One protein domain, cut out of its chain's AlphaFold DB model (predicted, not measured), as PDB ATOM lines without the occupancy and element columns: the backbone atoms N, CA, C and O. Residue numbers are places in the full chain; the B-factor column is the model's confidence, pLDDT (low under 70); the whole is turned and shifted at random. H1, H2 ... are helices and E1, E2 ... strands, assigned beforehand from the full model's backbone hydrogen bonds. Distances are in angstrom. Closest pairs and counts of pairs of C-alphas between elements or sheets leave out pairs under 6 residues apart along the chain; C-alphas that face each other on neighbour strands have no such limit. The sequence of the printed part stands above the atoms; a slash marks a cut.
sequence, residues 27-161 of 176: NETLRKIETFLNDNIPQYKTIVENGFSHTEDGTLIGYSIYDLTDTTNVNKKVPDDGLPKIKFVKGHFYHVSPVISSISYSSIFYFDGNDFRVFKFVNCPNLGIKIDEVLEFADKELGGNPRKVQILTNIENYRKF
ATOM      1  N   ASN A  27      56.708 -34.224   2.633       88.31
ATOM      2  CA  ASN A  27      55.461 -34.934   2.930       88.31
ATOM      3  C   ASN A  27      54.787 -34.417   4.206       88.31
ATOM      4  O   ASN A  27      53.572 -34.259   4.229       88.31
ATOM      5  N   GLU A  28      55.544 -34.124   5.266       90.25
ATOM      6  CA  GLU A  28      54.975 -33.507   6.474       90.25
ATOM      7  C   GLU A  28      54.393 -32.127   6.164       90.25
ATOM      8  O   GLU A  28      53.307 -31.787   6.635       90.25
ATOM      9  N   THR A  29      55.080 -31.357   5.321       91.88
ATOM     10  CA  THR A  29      54.630 -30.042   4.868       91.88
ATOM     11  C   THR A  29      53.344 -30.131   4.039       91.88
ATOM     12  O   THR A  29      52.407 -29.375   4.292       91.88
ATOM     13  N   LEU A  30      53.243 -31.093   3.114       93.38
ATOM     14  CA  LEU A  30      52.009 -31.358   2.360       93.38
ATOM     15  C   LEU A  30      50.856 -31.771   3.279       93.38
ATOM     16  O   LEU A  30      49.770 -31.208   3.174       93.38
ATOM     17  N   ARG A  31      51.102 -32.662   4.251       94.69
ATOM     18  CA  ARG A  31      50.074 -33.061   5.231       94.69
ATOM     19  C   ARG A  31      49.541 -31.873   6.024       94.69
ATOM     20  O   ARG A  31      48.345 -31.800   6.269       94.69
ATOM     21  N   LYS A  32      50.398 -30.923   6.413       95.19
ATOM     22  CA  LYS A  32      49.951 -29.693   7.091       95.19
ATOM     23  C   LYS A  32      49.024 -28.856   6.208       95.19
ATOM     24  O   LYS A  32      47.998 -28.379   6.688       95.19
ATOM     25  N   ILE A  33      49.371 -28.694   4.929       95.94
ATOM     26  CA  ILE A  33      48.537 -27.973   3.958       95.94
ATOM     27  C   ILE A  33      47.187 -28.681   3.788       95.94
ATOM     28  O   ILE A  33      46.145 -28.035   3.809       95.94
ATOM     29  N   GLU A  34      47.187 -30.003   3.675       96.00
ATOM     30  CA  GLU A  34      45.972 -30.805   3.504       96.00
ATOM     31  C   GLU A  34      45.064 -30.767   4.718       96.00
ATOM     32  O   GLU A  34      43.857 -30.614   4.559       96.00
ATOM     33  N   THR A  35      45.624 -30.860   5.924       97.19
ATOM     34  CA  THR A  35      44.862 -30.658   7.160       97.19
ATOM     35  C   THR A  35      44.202 -29.283   7.142       97.19
ATOM     36  O   THR A  35      42.990 -29.192   7.308       97.19
ATOM     37  N   PHE A  36      44.955 -28.223   6.824       97.31
ATOM     38  CA  PHE A  36      44.386 -26.882   6.696       97.31
ATOM     39  C   PHE A  36      43.239 -26.832   5.674       97.31
ATOM     40  O   PHE A  36      42.175 -26.296   5.980       97.31
ATOM     41  N   LEU A  37      43.417 -27.385   4.472       96.75
ATOM     42  CA  LEU A  37      42.381 -27.354   3.437       96.75
ATOM     43  C   LEU A  37      41.137 -28.150   3.851       96.75
ATOM     44  O   LEU A  37      40.023 -27.659   3.697       96.75
ATOM     45  N   ASN A  38      41.312 -29.348   4.409       96.75
ATOM     46  CA  ASN A  38      40.207 -30.205   4.841       96.75
ATOM     47  C   ASN A  38      39.417 -29.617   6.017       96.75
ATOM     48  O   ASN A  38      38.202 -29.799   6.070       96.75
ATOM     49  N   ASP A  39      40.084 -28.907   6.928       96.25
ATOM     50  CA  ASP A  39      39.434 -28.257   8.069       96.25
ATOM     51  C   ASP A  39      38.654 -27.008   7.643       96.25
ATOM     52  O   ASP A  39      37.613 -26.688   8.216       96.25
ATOM     53  N   ASN A  40      39.150 -26.286   6.635       95.38
ATOM     54  CA  ASN A  40      38.588 -24.997   6.233       95.38
ATOM     55  C   ASN A  40      37.663 -25.075   5.010       95.38
ATOM     56  O   ASN A  40      36.929 -24.123   4.756       95.38
ATOM     57  N   ILE A  41      37.689 -26.182   4.264       94.12
ATOM     58  CA  ILE A  41      36.866 -26.430   3.071       94.12
ATOM     59  C   ILE A  41      36.272 -27.853   3.159       94.12
ATOM     60  O   ILE A  41      36.496 -28.698   2.281       94.12
ATOM     61  N   PRO A  42      35.530 -28.176   4.235       93.62
ATOM     62  CA  PRO A  42      35.047 -29.535   4.486       93.62
ATOM     63  C   PRO A  42      34.081 -30.042   3.406       93.62
ATOM     64  O   PRO A  42      33.973 -31.251   3.198       93.62
ATOM     65  N   GLN A  43      33.415 -29.144   2.673       90.31
ATOM     66  CA  GLN A  43      32.508 -29.489   1.580       90.31
ATOM     67  C   GLN A  43      33.196 -30.243   0.438       90.31
ATOM     68  O   GLN A  43      32.527 -30.994  -0.267       90.31
ATOM     69  N   TYR A  44      34.521 -30.131   0.277       90.62
ATOM     70  CA  TYR A  44      35.238 -30.899  -0.747       90.62
ATOM     71  C   TYR A  44      35.117 -32.418  -0.537       90.62
ATOM     72  O   TYR A  44      35.124 -33.178  -1.505       90.62
ATOM     73  N   LYS A  45      34.899 -32.869   0.709       91.94
ATOM     74  CA  LYS A  45      34.669 -34.290   1.021       91.94
ATOM     75  C   LYS A  45      33.395 -34.864   0.400       91.94
ATOM     76  O   LYS A  45      33.265 -36.076   0.293       91.94
ATOM     77  N   THR A  46      32.470 -34.009  -0.036       88.06
ATOM     78  CA  THR A  46      31.282 -34.437  -0.793       88.06
ATOM     79  C   THR A  46      31.609 -34.833  -2.236       88.06
ATOM     80  O   THR A  46      30.826 -35.539  -2.862       88.06
ATOM     81  N   ILE A  47      32.772 -34.410  -2.746       85.56
ATOM     82  CA  ILE A  47      33.255 -34.676  -4.108       85.56
ATOM     83  C   ILE A  47      34.288 -35.809  -4.092       85.56
ATOM     84  O   ILE A  47      34.253 -36.703  -4.935       85.56
ATOM     85  N   VAL A  48      35.208 -35.785  -3.124       86.44
ATOM     86  CA  VAL A  48      36.249 -36.806  -2.935       86.44
ATOM     87  C   VAL A  48      36.243 -37.253  -1.480       86.44
ATOM     88  O   VAL A  48      36.591 -36.466  -0.610       86.44
ATOM     89  N   GLU A  49      35.905 -38.517  -1.212       87.69
ATOM     90  CA  GLU A  49      35.712 -39.057   0.150       87.69
ATOM     91  C   GLU A  49      36.904 -38.791   1.091       87.69
ATOM     92  O   GLU A  49      36.728 -38.367   2.234       87.69
ATOM     93  N   ASN A  50      38.129 -38.947   0.582       88.81
ATOM     94  CA  ASN A  50      39.362 -38.716   1.343       88.81
ATOM     95  C   ASN A  50      39.704 -37.226   1.543       88.81
ATOM     96  O   ASN A  50      40.651 -36.904   2.258       88.81
ATOM     97  N   GLY A  51      38.956 -36.311   0.922       94.25
ATOM     98  CA  GLY A  51      39.248 -34.883   0.908       94.25
ATOM     99  C   GLY A  51      40.524 -34.533   0.134       94.25
ATOM    100  O   GLY A  51      40.946 -35.247  -0.782       94.25
ATOM    101  N   PHE A  52      41.134 -33.399   0.483       94.88
ATOM    102  CA  PHE A  52      42.423 -32.979  -0.074       94.88
ATOM    103  C   PHE A  52      43.534 -33.889   0.445       94.88
ATOM    104  O   PHE A  52      43.623 -34.132   1.649       94.88
ATOM    105  N   SER A  53      44.366 -34.400  -0.458       94.12
ATOM    106  CA  SER A  53      45.414 -35.374  -0.131       94.12
ATOM    107  C   SER A  53      46.518 -35.392  -1.189       94.12
ATOM    108  O   SER A  53      46.390 -34.754  -2.236       94.12
ATOM    109  N   HIS A  54      47.585 -36.146  -0.934       92.06
ATOM    110  CA  HIS A  54      48.611 -36.471  -1.916       92.06
ATOM    111  C   HIS A  54      48.894 -37.971  -1.920       92.06
ATOM    112  O   HIS A  54      48.712 -38.670  -0.921       92.06
ATOM    113  N   THR A  55      49.346 -38.466  -3.065       88.06
ATOM    114  CA  THR A  55      49.887 -39.821  -3.238       88.06
ATOM    115  C   THR A  55      51.272 -39.947  -2.592       88.06
ATOM    116  O   THR A  55      51.902 -38.954  -2.236       88.06
ATOM    117  N   GLU A  56      51.811 -41.165  -2.477       83.56
ATOM    118  CA  GLU A  56      53.169 -41.384  -1.939       83.56
ATOM    119  C   GLU A  56      54.262 -40.688  -2.761       83.56
ATOM    120  O   GLU A  56      55.290 -40.264  -2.228       83.56
ATOM    121  N   ASP A  57      54.025 -40.522  -4.062       81.12
ATOM    122  CA  ASP A  57      54.884 -39.741  -4.934       81.12
ATOM    123  C   ASP A  57      54.577 -38.232  -4.895       81.12
ATOM    124  O   ASP A  57      55.177 -37.485  -5.653       81.12
ATOM    125  N   GLY A  58      53.745 -37.729  -3.989       82.94
ATOM    126  CA  GLY A  58      53.523 -36.292  -3.817       82.94
ATOM    127  C   GLY A  58      52.696 -35.634  -4.924       82.94
ATOM    128  O   GLY A  58      52.700 -34.404  -5.022       82.94
ATOM    129  N   THR A  59      51.991 -36.416  -5.743       85.56
ATOM    130  CA  THR A  59      50.961 -35.909  -6.659       85.56
ATOM    131  C   THR A  59      49.773 -35.405  -5.846       85.56
ATOM    132  O   THR A  59      49.261 -36.117  -4.982       85.56
ATOM    133  N   LEU A  60      49.333 -34.171  -6.107       90.31
ATOM    134  CA  LEU A  60      48.279 -33.521  -5.324       90.31
ATOM    135  C   LEU A  60      46.886 -33.893  -5.833       90.31
ATOM    136  O   LEU A  60      46.600 -33.849  -7.030       90.31
ATOM    137  N   ILE A  61      45.980 -34.176  -4.903       90.38
ATOM    138  CA  ILE A  61      44.595 -34.543  -5.173       90.38
ATOM    139  C   ILE A  61      43.687 -33.417  -4.695       90.38
ATOM    140  O   ILE A  61      43.489 -33.198  -3.502       90.38
ATOM    141  N   GLY A  62      43.092 -32.711  -5.658       90.81
ATOM    142  CA  GLY A  62      42.062 -31.704  -5.393       90.81
ATOM    143  C   GLY A  62      42.557 -30.278  -5.218       90.81
ATOM    144  O   GLY A  62      41.739 -29.364  -5.193       90.81
ATOM    145  N   TYR A  63      43.866 -30.062  -5.166       93.81
ATOM    146  CA  TYR A  63      44.460 -28.741  -4.998       93.81
ATOM    147  C   TYR A  63      45.753 -28.604  -5.806       93.81
ATOM    148  O   TYR A  63      46.292 -29.585  -6.318       93.81
ATOM    149  N   SER A  64      46.223 -27.370  -5.948       93.62
ATOM    150  CA  SER A  64      47.502 -27.032  -6.572       93.62
ATOM    151  C   SER A  64      48.321 -26.133  -5.658       93.62
ATOM    152  O   SER A  64      47.749 -25.340  -4.904       93.62
ATOM    153  N   ILE A  65      49.647 -26.221  -5.771       94.94
ATOM    154  CA  ILE A  65      50.585 -25.326  -5.091       94.94
ATOM    155  C   ILE A  65      51.493 -24.667  -6.128       94.94
ATOM    156  O   ILE A  65      52.111 -25.351  -6.945       94.94
ATOM    157  N   TYR A  66      51.615 -23.345  -6.050       95.12
ATOM    158  CA  TYR A  66      52.520 -22.544  -6.868       95.12
ATOM    159  C   TYR A  66      53.439 -21.719  -5.978       95.12
ATOM    160  O   TYR A  66      52.962 -21.000  -5.105       95.12
ATOM    161  N   ASP A  67      54.743 -21.776  -6.211       96.69
ATOM    162  CA  ASP A  67      55.692 -20.882  -5.556       96.69
ATOM    163  C   ASP A  67      55.667 -19.507  -6.248       96.69
ATOM    164  O   ASP A  67      55.981 -19.356  -7.429       96.69
ATOM    165  N   LEU A  68      55.241 -18.486  -5.509       98.19
ATOM    166  CA  LEU A  68      55.151 -17.099  -5.975       98.19
ATOM    167  C   LEU A  68      56.517 -16.395  -5.944       98.19
ATOM    168  O   LEU A  68      56.678 -15.326  -6.537       98.19
ATOM    169  N   THR A  69      57.499 -16.981  -5.255       98.00
ATOM    170  CA  THR A  69      58.883 -16.492  -5.162       98.00
ATOM    171  C   THR A  69      59.772 -17.069  -6.266       98.00
ATOM    172  O   THR A  69      60.670 -16.386  -6.765       98.00
ATOM    173  N   ASP A  70      59.505 -18.305  -6.680       95.75
ATOM    174  CA  ASP A  70      60.096 -18.969  -7.840       95.75
ATOM    175  C   ASP A  70      59.013 -19.682  -8.656       95.75
ATOM    176  O   ASP A  70      58.689 -20.841  -8.425       95.75
ATOM    177  N   THR A  71      58.488 -19.005  -9.675       92.88
ATOM    178  CA  THR A  71      57.351 -19.496 -10.470       92.88
ATOM    179  C   THR A  71      57.668 -20.713 -11.345       92.88
ATOM    180  O   THR A  71      56.795 -21.183 -12.073       92.88
ATOM    181  N   THR A  72      58.904 -21.218 -11.324       91.06
ATOM    182  CA  THR A  72      59.263 -22.500 -11.949       91.06
ATOM    183  C   THR A  72      58.993 -23.695 -11.026       91.06
ATOM    184  O   THR A  72      58.867 -24.821 -11.505       91.06
ATOM    185  N   ASN A  73      58.846 -23.455  -9.718       91.06
ATOM    186  CA  ASN A  73      58.555 -24.451  -8.691       91.06
ATOM    187  C   ASN A  73      57.036 -24.568  -8.479       91.06
ATOM    188  O   ASN A  73      56.396 -23.730  -7.841       91.06
ATOM    189  N   VAL A  74      56.437 -25.615  -9.044       87.12
ATOM    190  CA  VAL A  74      54.984 -25.803  -9.055       87.12
ATOM    191  C   VAL A  74      54.625 -27.272  -8.906       87.12
ATOM    192  O   VAL A  74      55.310 -28.142  -9.430       87.12
ATOM    193  N   ASN A  75      53.509 -27.547  -8.234       83.75
ATOM    194  CA  ASN A  75      52.869 -28.853  -8.258       83.75
ATOM    195  C   ASN A  75      51.396 -28.691  -8.651       83.75
ATOM    196  O   ASN A  75      50.598 -28.071  -7.938       83.75
ATOM    197  N   LYS A  76      51.067 -29.193  -9.843       77.00
ATOM    198  CA  LYS A  76      49.726 -29.154 -10.435       77.00
ATOM    199  C   LYS A  76      49.104 -30.543 -10.305       77.00
ATOM    200  O   LYS A  76      49.814 -31.534 -10.256       77.00
ATOM    201  N   LYS A  77      47.772 -30.625 -10.322       64.50
ATOM    202  CA  LYS A  77      46.999 -31.884 -10.239       64.50
ATOM    203  C   LYS A  77      47.266 -32.878 -11.396       64.50
ATOM    204  O   LYS A  77      46.642 -33.932 -11.445       64.50
ATOM    205  N   VAL A  78      48.130 -32.561 -12.361       57.12
ATOM    206  CA  VAL A  78      48.341 -33.418 -13.533       57.12
ATOM    207  C   VAL A  78      49.326 -34.535 -13.158       57.12
ATOM    208  O   VAL A  78      50.448 -34.218 -12.782       57.12
ATOM    209  N   PRO A  79      48.949 -35.825 -13.240       49.00
ATOM    210  CA  PRO A  79      49.797 -36.924 -12.764       49.00
ATOM    211  C   PRO A  79      50.986 -37.283 -13.672       49.00
ATOM    212  O   PRO A  79      51.665 -38.262 -13.385       49.00
ATOM    213  N   ASP A  80      51.211 -36.584 -14.790       48.44
ATOM    214  CA  ASP A  80      51.871 -37.217 -15.946       48.44
ATOM    215  C   ASP A  80      52.827 -36.324 -16.756       48.44
ATOM    216  O   ASP A  80      53.151 -36.617 -17.902       48.44
ATOM    217  N   ASP A  81      53.306 -35.214 -16.198       50.25
ATOM    218  CA  ASP A  81      54.234 -34.314 -16.898       50.25
ATOM    219  C   ASP A  81      55.700 -34.454 -16.452       50.25
ATOM    220  O   ASP A  81      56.571 -33.739 -16.951       50.25
ATOM    221  N   GLY A  82      56.010 -35.391 -15.543       52.50
ATOM    222  CA  GLY A  82      57.379 -35.595 -15.044       52.50
ATOM    223  C   GLY A  82      57.974 -34.338 -14.393       52.50
ATOM    224  O   GLY A  82      59.196 -34.235 -14.245       52.50
ATOM    225  N   LEU A  83      57.125 -33.368 -14.034       54.91
ATOM    226  CA  LEU A  83      57.544 -32.109 -13.445       54.91
ATOM    227  C   LEU A  83      58.105 -32.338 -12.037       54.91
ATOM    228  O   LEU A  83      57.664 -33.231 -11.306       54.91
ATOM    229  N   PRO A  84      59.099 -31.534 -11.622       56.00
ATOM    230  CA  PRO A  84      59.607 -31.602 -10.267       56.00
ATOM    231  C   PRO A  84      58.482 -31.282  -9.278       56.00
ATOM    232  O   PRO A  84      57.843 -30.238  -9.359       56.00
ATOM    233  N   LYS A  85      58.282 -32.184  -8.313       79.69
ATOM    234  CA  LYS A  85      57.401 -31.980  -7.155       79.69
ATOM    235  C   LYS A  85      57.746 -30.656  -6.470       79.69
ATOM    236  O   LYS A  85      58.927 -30.297  -6.408       79.69
ATOM    237  N   ILE A  86      56.739 -29.992  -5.892       89.12
ATOM    238  CA  ILE A  86      56.933 -28.741  -5.142       89.12
ATOM    239  C   ILE A  86      58.056 -28.915  -4.118       89.12
ATOM    240  O   ILE A  86      58.093 -29.907  -3.391       89.12
ATOM    241  N   LYS A  87      58.983 -27.964  -4.048       91.44
ATOM    242  CA  LYS A  87      60.000 -27.902  -2.993       91.44
ATOM    243  C   LYS A  87      59.711 -26.723  -2.085       91.44
ATOM    244  O   LYS A  87      59.583 -25.599  -2.564       91.44
ATOM    245  N   PHE A  88      59.637 -26.971  -0.784       92.88
ATOM    246  CA  PHE A  88      59.444 -25.898   0.184       92.88
ATOM    247  C   PHE A  88      60.789 -25.285   0.570       92.88
ATOM    248  O   PHE A  88      61.698 -25.971   1.036       92.88
ATOM    249  N   VAL A  89      60.917 -23.984   0.340       94.31
ATOM    250  CA  VAL A  89      62.134 -23.201   0.522       94.31
ATOM    251  C   VAL A  89      61.833 -22.107   1.530       94.31
ATOM    252  O   VAL A  89      60.836 -21.393   1.437       94.31
ATOM    253  N   LYS A  90      62.687 -22.001   2.545       95.12
ATOM    254  CA  LYS A  90      62.555 -20.970   3.568       95.12
ATOM    255  C   LYS A  90      62.526 -19.577   2.926       95.12
ATOM    256  O   LYS A  90      63.355 -19.266   2.075       95.12
ATOM    257  N   GLY A  91      61.618 -18.731   3.398       96.44
ATOM    258  CA  GLY A  91      61.422 -17.364   2.929       96.44
ATOM    259  C   GLY A  91      60.572 -17.254   1.662       96.44
ATOM    260  O   GLY A  91      60.445 -16.154   1.130       96.44
ATOM    261  N   HIS A  92      60.021 -18.359   1.150       97.88
ATOM    262  CA  HIS A  92      59.178 -18.343  -0.043       97.88
ATOM    263  C   HIS A  92      57.691 -18.236   0.298       97.88
ATOM    264  O   HIS A  92      57.219 -18.697   1.344       97.88
ATOM    265  N   PHE A  93      56.963 -17.644  -0.645       98.56
ATOM    266  CA  PHE A  93      55.511 -17.520  -0.654       98.56
ATOM    267  C   PHE A  93      54.896 -18.531  -1.619       98.56
ATOM    268  O   PHE A  93      55.353 -18.654  -2.751       98.56
ATOM    269  N   TYR A  94      53.826 -19.196  -1.202       98.19
ATOM    270  CA  TYR A  94      53.136 -20.228  -1.964       98.19
ATOM    271  C   TYR A  94      51.658 -19.894  -2.094       98.19
ATOM    272  O   TYR A  94      50.982 -19.667  -1.094       98.19
ATOM    273  N   HIS A  95      51.140 -19.906  -3.314       97.81
ATOM    274  CA  HIS A  95      49.709 -19.911  -3.561       97.81
ATOM    275  C   HIS A  95      49.194 -21.346  -3.497       97.81
ATOM    276  O   HIS A  95      49.673 -22.221  -4.220       97.81
ATOM    277  N   VAL A  96      48.217 -21.574  -2.627       96.94
ATOM    278  CA  VAL A  96      47.541 -22.856  -2.446       96.94
ATOM    279  C   VAL A  96      46.065 -22.654  -2.738       96.94
ATOM    280  O   VAL A  96      45.419 -21.803  -2.123       96.94
ATOM    281  N   SER A  97      45.515 -23.443  -3.655       94.88
ATOM    282  CA  SER A  97      44.093 -23.368  -3.997       94.88
ATOM    283  C   SER A  97      43.523 -24.735  -4.356       94.88
ATOM    284  O   SER A  97      44.193 -25.503  -5.055       94.88
ATOM    285  N   PRO A  98      42.271 -25.032  -3.965       93.75
ATOM    286  CA  PRO A  98      41.500 -26.099  -4.584       93.75
ATOM    287  C   PRO A  98      41.430 -25.907  -6.096       93.75
ATOM    288  O   PRO A  98      41.360 -24.775  -6.582       93.75
ATOM    289  N   VAL A  99      41.419 -27.012  -6.837       91.12
ATOM    290  CA  VAL A  99      41.316 -26.950  -8.301       91.12
ATOM    291  C   VAL A  99      39.891 -26.745  -8.786       91.12
ATOM    292  O   VAL A  99      39.691 -26.466  -9.954       91.12
ATOM    293  N   ILE A 100      38.893 -26.944  -7.935       89.44
ATOM    294  CA  ILE A 100      37.493 -26.828  -8.327       89.44
ATOM    295  C   ILE A 100      37.067 -25.369  -8.194       89.44
ATOM    296  O   ILE A 100      37.139 -24.809  -7.100       89.44
ATOM    297  N   SER A 101      36.633 -24.756  -9.297       86.38
ATOM    298  CA  SER A 101      36.412 -23.304  -9.368       86.38
ATOM    299  C   SER A 101      35.376 -22.794  -8.365       86.38
ATOM    300  O   SER A 101      35.620 -21.769  -7.721       86.38
ATOM    301  N   SER A 102      34.272 -23.521  -8.163       87.25
ATOM    302  CA  SER A 102      33.185 -23.137  -7.246       87.25
ATOM    303  C   SER A 102      33.633 -22.991  -5.785       87.25
ATOM    304  O   SER A 102      33.099 -22.164  -5.046       87.25
ATOM    305  N   ILE A 103      34.664 -23.743  -5.392       88.31
ATOM    306  CA  ILE A 103      35.228 -23.797  -4.036       88.31
ATOM    307  C   ILE A 103      36.714 -23.422  -4.017       88.31
ATOM    308  O   ILE A 103      37.452 -23.828  -3.121       88.31
ATOM    309  N   SER A 104      37.180 -22.670  -5.016       88.38
ATOM    310  CA  SER A 104      38.591 -22.314  -5.207       88.38
ATOM    311  C   SER A 104      39.068 -21.223  -4.241       88.38
ATOM    312  O   SER A 104      39.606 -20.193  -4.645       88.38
ATOM    313  N   TYR A 105      38.876 -21.429  -2.938       94.12
ATOM    314  CA  TYR A 105      39.356 -20.517  -1.906       94.12
ATOM    315  C   TYR A 105      40.888 -20.490  -1.899       94.12
ATOM    316  O   TYR A 105      41.556 -21.426  -1.452       94.12
ATOM    317  N   SER A 106      41.451 -19.406  -2.415       95.56
ATOM    318  CA  SER A 106      42.887 -19.219  -2.553       95.56
ATOM    319  C   SER A 106      43.481 -18.777  -1.232       95.56
ATOM    320  O   SER A 106      43.004 -17.834  -0.612       95.56
ATOM    321  N   SER A 107      44.556 -19.421  -0.814       97.94
ATOM    322  CA  SER A 107      45.322 -19.035   0.366       97.94
ATOM    323  C   SER A 107      46.779 -18.812  -0.016       97.94
ATOM    324  O   SER A 107      47.284 -19.433  -0.953       97.94
ATOM    325  N   ILE A 108      47.456 -17.924   0.704       98.44
ATOM    326  CA  ILE A 108      48.891 -17.680   0.534       98.44
ATOM    327  C   ILE A 108      49.612 -18.172   1.783       98.44
ATOM    328  O   ILE A 108      49.202 -17.891   2.903       98.44
ATOM    329  N   PHE A 109      50.676 -18.935   1.596       98.31
ATOM    330  CA  PHE A 109      51.476 -19.524   2.659       98.31
ATOM    331  C   PHE A 109      52.882 -18.940   2.587       98.31
ATOM    332  O   PHE A 109      53.461 -18.886   1.509       98.31
ATOM    333  N   TYR A 110      53.452 -18.530   3.713       98.19
ATOM    334  CA  TYR A 110      54.862 -18.148   3.816       98.19
ATOM    335  C   TYR A 110      55.602 -19.177   4.658       98.19
ATOM    336  O   TYR A 110      55.212 -19.412   5.803       98.19
ATOM    337  N   PHE A 111      56.641 -19.802   4.101       96.25
ATOM    338  CA  PHE A 111      57.402 -20.842   4.794       96.25
ATOM    339  C   PHE A 111      58.615 -20.251   5.511       96.25
ATOM    340  O   PHE A 111      59.539 -19.768   4.862       96.25
ATOM    341  N   ASP A 112      58.675 -20.331   6.838       93.62
ATOM    342  CA  ASP A 112      59.805 -19.792   7.615       93.62
ATOM    343  C   ASP A 112      60.983 -20.781   7.778       93.62
ATOM    344  O   ASP A 112      62.028 -20.445   8.351       93.62
ATOM    345  N   GLY A 113      60.831 -21.988   7.222       87.81
ATOM    346  CA  GLY A 113      61.770 -23.108   7.305       87.81
ATOM    347  C   GLY A 113      61.318 -24.235   8.237       87.81
ATOM    348  O   GLY A 113      61.752 -25.370   8.048       87.81
ATOM    349  N   ASN A 114      60.430 -23.943   9.190       87.44
ATOM    350  CA  ASN A 114      59.898 -24.914  10.149       87.44
ATOM    351  C   ASN A 114      58.371 -25.021  10.075       87.44
ATOM    352  O   ASN A 114      57.813 -26.084  10.344       87.44
ATOM    353  N   ASP A 115      57.684 -23.930   9.742       91.19
ATOM    354  CA  ASP A 115      56.233 -23.903   9.615       91.19
ATOM    355  C   ASP A 115      55.761 -22.883   8.578       91.19
ATOM    356  O   ASP A 115      56.547 -22.139   7.980       91.19
ATOM    357  N   PHE A 116      54.449 -22.859   8.366       95.06
ATOM    358  CA  PHE A 116      53.802 -21.845   7.558       95.06
ATOM    359  C   PHE A 116      53.117 -20.785   8.399       95.06
ATOM    360  O   PHE A 116      52.310 -21.073   9.284       95.06
ATOM    361  N   ARG A 117      53.315 -19.535   7.993       96.94
ATOM    362  CA  ARG A 117      52.309 -18.503   8.206       96.94
ATOM    363  C   ARG A 117      51.274 -18.597   7.092       96.94
ATOM    364  O   ARG A 117      51.639 -18.559   5.918       96.94
ATOM    365  N   VAL A 118      50.001 -18.699   7.460       97.69
ATOM    366  CA  VAL A 118      48.901 -18.897   6.509       97.69
ATOM    367  C   VAL A 118      48.028 -17.650   6.421       97.69
ATOM    368  O   VAL A 118      47.456 -17.207   7.414       97.69
ATOM    369  N   PHE A 119      47.890 -17.120   5.211       97.62
ATOM    370  CA  PHE A 119      46.950 -16.069   4.838       97.62
ATOM    371  C   PHE A 119      45.755 -16.731   4.159       97.62
ATOM    372  O   PHE A 119      45.774 -17.054   2.968       97.62
ATOM    373  N   LYS A 120      44.741 -17.018   4.970       96.25
ATOM    374  CA  LYS A 120      43.566 -17.785   4.569       96.25
ATOM    375  C   LYS A 120      42.675 -16.975   3.623       96.25
ATOM    376  O   LYS A 120      42.364 -15.825   3.919       96.25
ATOM    377  N   PHE A 121      42.223 -17.621   2.548       95.25
ATOM    378  CA  PHE A 121      41.097 -17.202   1.695       95.25
ATOM    379  C   PHE A 121      41.192 -15.758   1.182       95.25
ATOM    380  O   PHE A 121      40.241 -14.984   1.263       95.25
ATOM    381  N   VAL A 122      42.345 -15.410   0.616       96.06
ATOM    382  CA  VAL A 122      42.682 -14.062   0.130       96.06
ATOM    383  C   VAL A 122      41.792 -13.565  -1.018       96.06
ATOM    384  O   VAL A 122      41.795 -12.378  -1.334       96.06
ATOM    385  N   ASN A 123      41.018 -14.453  -1.652       93.81
ATOM    386  CA  ASN A 123      40.005 -14.111  -2.658       93.81
ATOM    387  C   ASN A 123      38.589 -13.936  -2.087       93.81
ATOM    388  O   ASN A 123      37.692 -13.576  -2.846       93.81
ATOM    389  N   CYS A 124      38.377 -14.162  -0.788       92.69
ATOM    390  CA  CYS A 124      37.079 -14.042  -0.129       92.69
ATOM    391  C   CYS A 124      37.171 -13.097   1.082       92.69
ATOM    392  O   CYS A 124      37.371 -13.559   2.207       92.69
ATOM    393  N   PRO A 125      36.973 -11.777   0.890       81.56
ATOM    394  CA  PRO A 125      37.184 -10.764   1.932       81.56
ATOM    395  C   PRO A 125      36.365 -10.953   3.216       81.56
ATOM    396  O   PRO A 125      36.764 -10.463   4.266       81.56
ATOM    397  N   ASN A 126      35.228 -11.649   3.143       87.31
ATOM    398  CA  ASN A 126      34.365 -11.906   4.301       87.31
ATOM    399  C   ASN A 126      34.784 -13.147   5.109       87.31
ATOM    400  O   ASN A 126      34.304 -13.337   6.222       87.31
ATOM    401  N   LEU A 127      35.653 -13.998   4.554       86.62
ATOM    402  CA  LEU A 127      36.061 -15.281   5.144       86.62
ATOM    403  C   LEU A 127      37.565 -15.351   5.457       86.62
ATOM    404  O   LEU A 127      38.010 -16.292   6.123       86.62
ATOM    405  N   GLY A 128      38.349 -14.406   4.940       89.88
ATOM    406  CA  GLY A 128      39.804 -14.463   4.911       89.88
ATOM    407  C   GLY A 128      40.494 -13.125   5.150       89.88
ATOM    408  O   GLY A 128      39.865 -12.120   5.470       89.88
ATOM    409  N   ILE A 129      41.816 -13.138   4.994       92.25
ATOM    410  CA  ILE A 129      42.674 -11.951   5.098       92.25
ATOM    411  C   ILE A 129      42.679 -11.191   3.770       92.25
ATOM    412  O   ILE A 129      42.667 -11.800   2.699       92.25
ATOM    413  N   LYS A 130      42.727  -9.855   3.820       94.19
ATOM    414  CA  LYS A 130      42.824  -9.035   2.606       94.19
ATOM    415  C   LYS A 130      44.206  -9.155   1.977       94.19
ATOM    416  O   LYS A 130      45.212  -9.237   2.674       94.19
ATOM    417  N   ILE A 131      44.264  -9.087   0.649       96.50
ATOM    418  CA  ILE A 131      45.537  -9.177  -0.077       96.50
ATOM    419  C   ILE A 131      46.543  -8.093   0.349       96.50
ATOM    420  O   ILE A 131      47.729  -8.387   0.447       96.50
ATOM    421  N   ASP A 132      46.074  -6.893   0.700       96.75
ATOM    422  CA  ASP A 132      46.921  -5.789   1.173       96.75
ATOM    423  C   ASP A 132      47.723  -6.160   2.429       96.75
ATOM    424  O   ASP A 132      48.903  -5.834   2.529       96.75
ATOM    425  N   GLU A 133      47.124  -6.911   3.357       96.94
ATOM    426  CA  GLU A 133      47.802  -7.373   4.576       96.94
ATOM    427  C   GLU A 133      48.892  -8.409   4.251       96.94
ATOM    428  O   GLU A 133      49.940  -8.458   4.898       96.94
ATOM    429  N   VAL A 134      48.671  -9.229   3.216       98.00
ATOM    430  CA  VAL A 134      49.683 -10.172   2.717       98.00
ATOM    431  C   VAL A 134      50.839  -9.418   2.067       98.00
ATOM    432  O   VAL A 134      51.998  -9.761   2.300       98.00
ATOM    433  N   LEU A 135      50.534  -8.391   1.272       98.50
ATOM    434  CA  LEU A 135      51.527  -7.557   0.600       98.50
ATOM    435  C   LEU A 135      52.370  -6.768   1.602       98.50
ATOM    436  O   LEU A 135      53.588  -6.743   1.460       98.50
ATOM    437  N   GLU A 136      51.760  -6.196   2.640       98.31
ATOM    438  CA  GLU A 136      52.483  -5.503   3.712       98.31
ATOM    439  C   GLU A 136      53.440  -6.453   4.443       98.31
ATOM    440  O   GLU A 136      54.621  -6.146   4.637       98.31
ATOM    441  N   PHE A 137      52.958  -7.647   4.805       98.44
ATOM    442  CA  PHE A 137      53.804  -8.663   5.422       98.44
ATOM    443  C   PHE A 137      54.961  -9.073   4.501       98.44
ATOM    444  O   PHE A 137      56.114  -9.117   4.934       98.44
ATOM    445  N   ALA A 138      54.672  -9.346   3.228       98.38
ATOM    446  CA  ALA A 138      55.678  -9.752   2.257       98.38
ATOM    447  C   ALA A 138      56.713  -8.654   2.001       98.38
ATOM    448  O   ALA A 138      57.905  -8.948   1.920       98.38
ATOM    449  N   ASP A 139      56.294  -7.390   1.929       98.31
ATOM    450  CA  ASP A 139      57.184  -6.247   1.741       98.31
ATOM    451  C   ASP A 139      58.245  -6.188   2.848       98.31
ATOM    452  O   ASP A 139      59.443  -6.033   2.570       98.31
ATOM    453  N   LYS A 140      57.809  -6.406   4.093       97.81
ATOM    454  CA  LYS A 140      58.677  -6.455   5.267       97.81
ATOM    455  C   LYS A 140      59.622  -7.657   5.246       97.81
ATOM    456  O   LYS A 140      60.825  -7.472   5.424       97.81
ATOM    457  N   GLU A 141      59.104  -8.866   5.030       97.69
ATOM    458  CA  GLU A 141      59.908 -10.100   5.070       97.69
ATOM    459  C   GLU A 141      60.937 -10.173   3.937       97.69
ATOM    460  O   GLU A 141      62.048 -10.669   4.128       97.69
ATOM    461  N   LEU A 142      60.600  -9.655   2.753       97.06
ATOM    462  CA  LEU A 142      61.502  -9.669   1.604       97.06
ATOM    463  C   LEU A 142      62.675  -8.693   1.767       97.06
ATOM    464  O   LEU A 142      63.719  -8.907   1.151       97.06
ATOM    465  N   GLY A 143      62.541  -7.640   2.579       94.19
ATOM    466  CA  GLY A 143      63.623  -6.697   2.874       94.19
ATOM    467  C   GLY A 143      64.352  -6.198   1.618       94.19
ATOM    468  O   GLY A 143      63.736  -5.671   0.694       94.19
ATOM    469  N   GLY A 144      65.678  -6.380   1.579       94.50
ATOM    470  CA  GLY A 144      66.543  -6.005   0.451       94.50
ATOM    471  C   GLY A 144      66.619  -7.026  -0.693       94.50
ATOM    472  O   GLY A 144      67.569  -6.979  -1.474       94.50
ATOM    473  N   ASN A 145      65.689  -7.982  -0.786       96.25
ATOM    474  CA  ASN A 145      65.697  -8.992  -1.843       96.25
ATOM    475  C   ASN A 145      65.626  -8.324  -3.234       96.25
ATOM    476  O   ASN A 145      64.683  -7.576  -3.502       96.25
ATOM    477  N   PRO A 146      66.564  -8.614  -4.156       97.06
ATOM    478  CA  PRO A 146      66.609  -7.964  -5.468       97.06
ATOM    479  C   PRO A 146      65.386  -8.267  -6.345       97.06
ATOM    480  O   PRO A 146      65.091  -7.514  -7.269       97.06
ATOM    481  N   ARG A 147      64.648  -9.348  -6.056       97.62
ATOM    482  CA  ARG A 147      63.409  -9.727  -6.753       97.62
ATOM    483  C   ARG A 147      62.146  -9.250  -6.036       97.62
ATOM    484  O   ARG A 147      61.055  -9.605  -6.465       97.62
ATOM    485  N   LYS A 148      62.261  -8.456  -4.963       97.81
ATOM    486  CA  LYS A 148      61.128  -8.048  -4.114       97.81
ATOM    487  C   LYS A 148      59.936  -7.528  -4.918       97.81
ATOM    488  O   LYS A 148      58.836  -8.030  -4.738       97.81
ATOM    489  N   VAL A 149      60.162  -6.595  -5.847       98.25
ATOM    490  CA  VAL A 149      59.090  -6.030  -6.689       98.25
ATOM    491  C   VAL A 149      58.364  -7.123  -7.478       98.25
ATOM    492  O   VAL A 149      57.143  -7.188  -7.440       98.25
ATOM    493  N   GLN A 150      59.105  -8.024  -8.128       98.44
ATOM    494  CA  GLN A 150      58.521  -9.133  -8.884       98.44
ATOM    495  C   GLN A 150      57.712 -10.078  -7.985       98.44
ATOM    496  O   GLN A 150      56.618 -10.491  -8.358       98.44
ATOM    497  N   ILE A 151      58.232 -10.410  -6.801       98.56
ATOM    498  CA  ILE A 151      57.557 -11.307  -5.855       98.56
ATOM    499  C   ILE A 151      56.257 -10.665  -5.355       98.56
ATOM    500  O   ILE A 151      55.225 -11.329  -5.333       98.56
ATOM    501  N   LEU A 152      56.272  -9.369  -5.027       98.62
ATOM    502  CA  LEU A 152      55.067  -8.628  -4.645       98.62
ATOM    503  C   LEU A 152      54.046  -8.580  -5.787       98.62
ATOM    504  O   LEU A 152      52.873  -8.847  -5.548       98.62
ATOM    505  N   THR A 153      54.476  -8.346  -7.033       98.50
ATOM    506  CA  THR A 153      53.586  -8.434  -8.204       98.50
ATOM    507  C   THR A 153      52.969  -9.827  -8.335       98.50
ATOM    508  O   THR A 153      51.776  -9.943  -8.621       98.50
ATOM    509  N   ASN A 154      53.744 -10.892  -8.114       98.50
ATOM    510  CA  ASN A 154      53.229 -12.260  -8.166       98.50
ATOM    511  C   ASN A 154      52.203 -12.521  -7.058       98.50
ATOM    512  O   ASN A 154      51.170 -13.129  -7.329       98.50
ATOM    513  N   ILE A 155      52.467 -12.038  -5.839       98.38
ATOM    514  CA  ILE A 155      51.544 -12.119  -4.701       98.38
ATOM    515  C   ILE A 155      50.260 -11.363  -5.004       98.38
ATOM    516  O   ILE A 155      49.197 -11.946  -4.876       98.38
ATOM    517  N   GLU A 156      50.327 -10.120  -5.470       98.06
ATOM    518  CA  GLU A 156      49.146  -9.331  -5.845       98.06
ATOM    519  C   GLU A 156      48.313 -10.036  -6.929       98.06
ATOM    520  O   GLU A 156      47.083 -10.034  -6.907       98.06
ATOM    521  N   ASN A 157      48.991 -10.712  -7.861       97.50
ATOM    522  CA  ASN A 157      48.381 -11.417  -8.982       97.50
ATOM    523  C   ASN A 157      48.262 -12.936  -8.758       97.50
ATOM    524  O   ASN A 157      48.200 -13.686  -9.737       97.50
ATOM    525  N   TYR A 158      48.205 -13.405  -7.505       96.56
ATOM    526  CA  TYR A 158      48.306 -14.829  -7.146       96.56
ATOM    527  C   TYR A 158      47.371 -15.755  -7.941       96.56
ATOM    528  O   TYR A 158      47.758 -16.871  -8.279       96.56
ATOM    529  N   ARG A 159      46.161 -15.303  -8.313       94.00
ATOM    530  CA  ARG A 159      45.204 -16.122  -9.084       94.00
ATOM    531  C   ARG A 159      45.668 -16.469 -10.497       94.00
ATOM    532  O   ARG A 159      45.146 -17.408 -11.081       94.00
ATOM    533  N   LYS A 160      46.656 -15.762 -11.057       93.88
ATOM    534  CA  LYS A 160      47.300 -16.176 -12.318       93.88
ATOM    535  C   LYS A 160      48.137 -17.448 -12.141       93.88
ATOM    536  O   LYS A 160      48.431 -18.126 -13.119       93.88
ATOM    537  N   PHE A 161      48.495 -17.776 -10.900       91.50
ATOM    538  CA  PHE A 161      49.335 -18.904 -10.510       91.50
ATOM    539  C   PHE A 161      48.505 -20.017  -9.861       91.50
ATOM    540  O   PHE A 161      48.864 -20.549  -8.817       91.50
TER     541      PHE A 161
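AT A GLANCE: This is residues 27 to 161 of the 176 residues of an uncharacterized protein of Flavobacterium agri (UniProt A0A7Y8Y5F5). A strongly twisted sheet of four short strands forms the middle of three layers, with H1 over one face and the helical hairpin H3 and H4 on the other. Small H2 lies toward one end of the long axis, the H3-H4 turn toward the other. The printed 135 residues hold H1 H2 E1 E2 E3 E4 H3 H4 H5 in chain order; the sheet, order E1 E2 E3 E4, is an antiparallel meander, each strand beside the one before. The class is mixed, with 64 residues, under half, in named elements; the whole is compact, radius of gyration of the C-alphas 14.3 A, spans 44 by 37 by 26 A.

IN THESE COORDINATES: The strands are E1, residues 63 to 67, E2, 93 to 98, 16.9 A long, E3, 107 to 111, and E4, 116 to 119. H1, residues 27 to 40, runs 19.9 A from C-alpha 27 at (55.461, -34.934, 2.930). H2 is 42 to 46, H3 131 to 142, 16.1 A, H4 148 to 156, 12.2 A, and H5 158 to 161, ending at (49.335, -18.904, -10.510).

HOW THE PARTS SIT: Across the antiparallel neighbours E1 and E2, N 66 and O 95 are within hydrogen-bond range at 2.9 A; across E2 and E3, N 94 and O 109 are at 2.8 A; across E3 and E4, N 110 and O 117 are at 2.9 A. H1 is on the sheet at a height of 9.0 A, slantwise to the strands. On the opposite face H3 runs along E3, at 14 degrees on the local plane, height 10.1 A. H3 and H4 touch, closest C-alphas Leu 142 and Lys 148 at 6.0 A, with a shallow tilt of 23 degrees, opposite ways. H5 is on the same face as H3. H2 is not on the sheet. Every O i to N i+4 pair is within hydrogen-bond range in H1, H3 and H4; H2 has 0 of 1, but 2 of 2 O i to N i+3 pairs; H5 is too short for an i+4 pair.

THE WHOLE: The C-alphas farthest apart, of Thr 46 and Gly 144, are 45.3 A apart. The printed part has no cut. The links H2 to E1, E1 to E2 and E4 to H3 are long. Mean pLDDT of the printed part is 91.1; residues 77 to 84 are under 70.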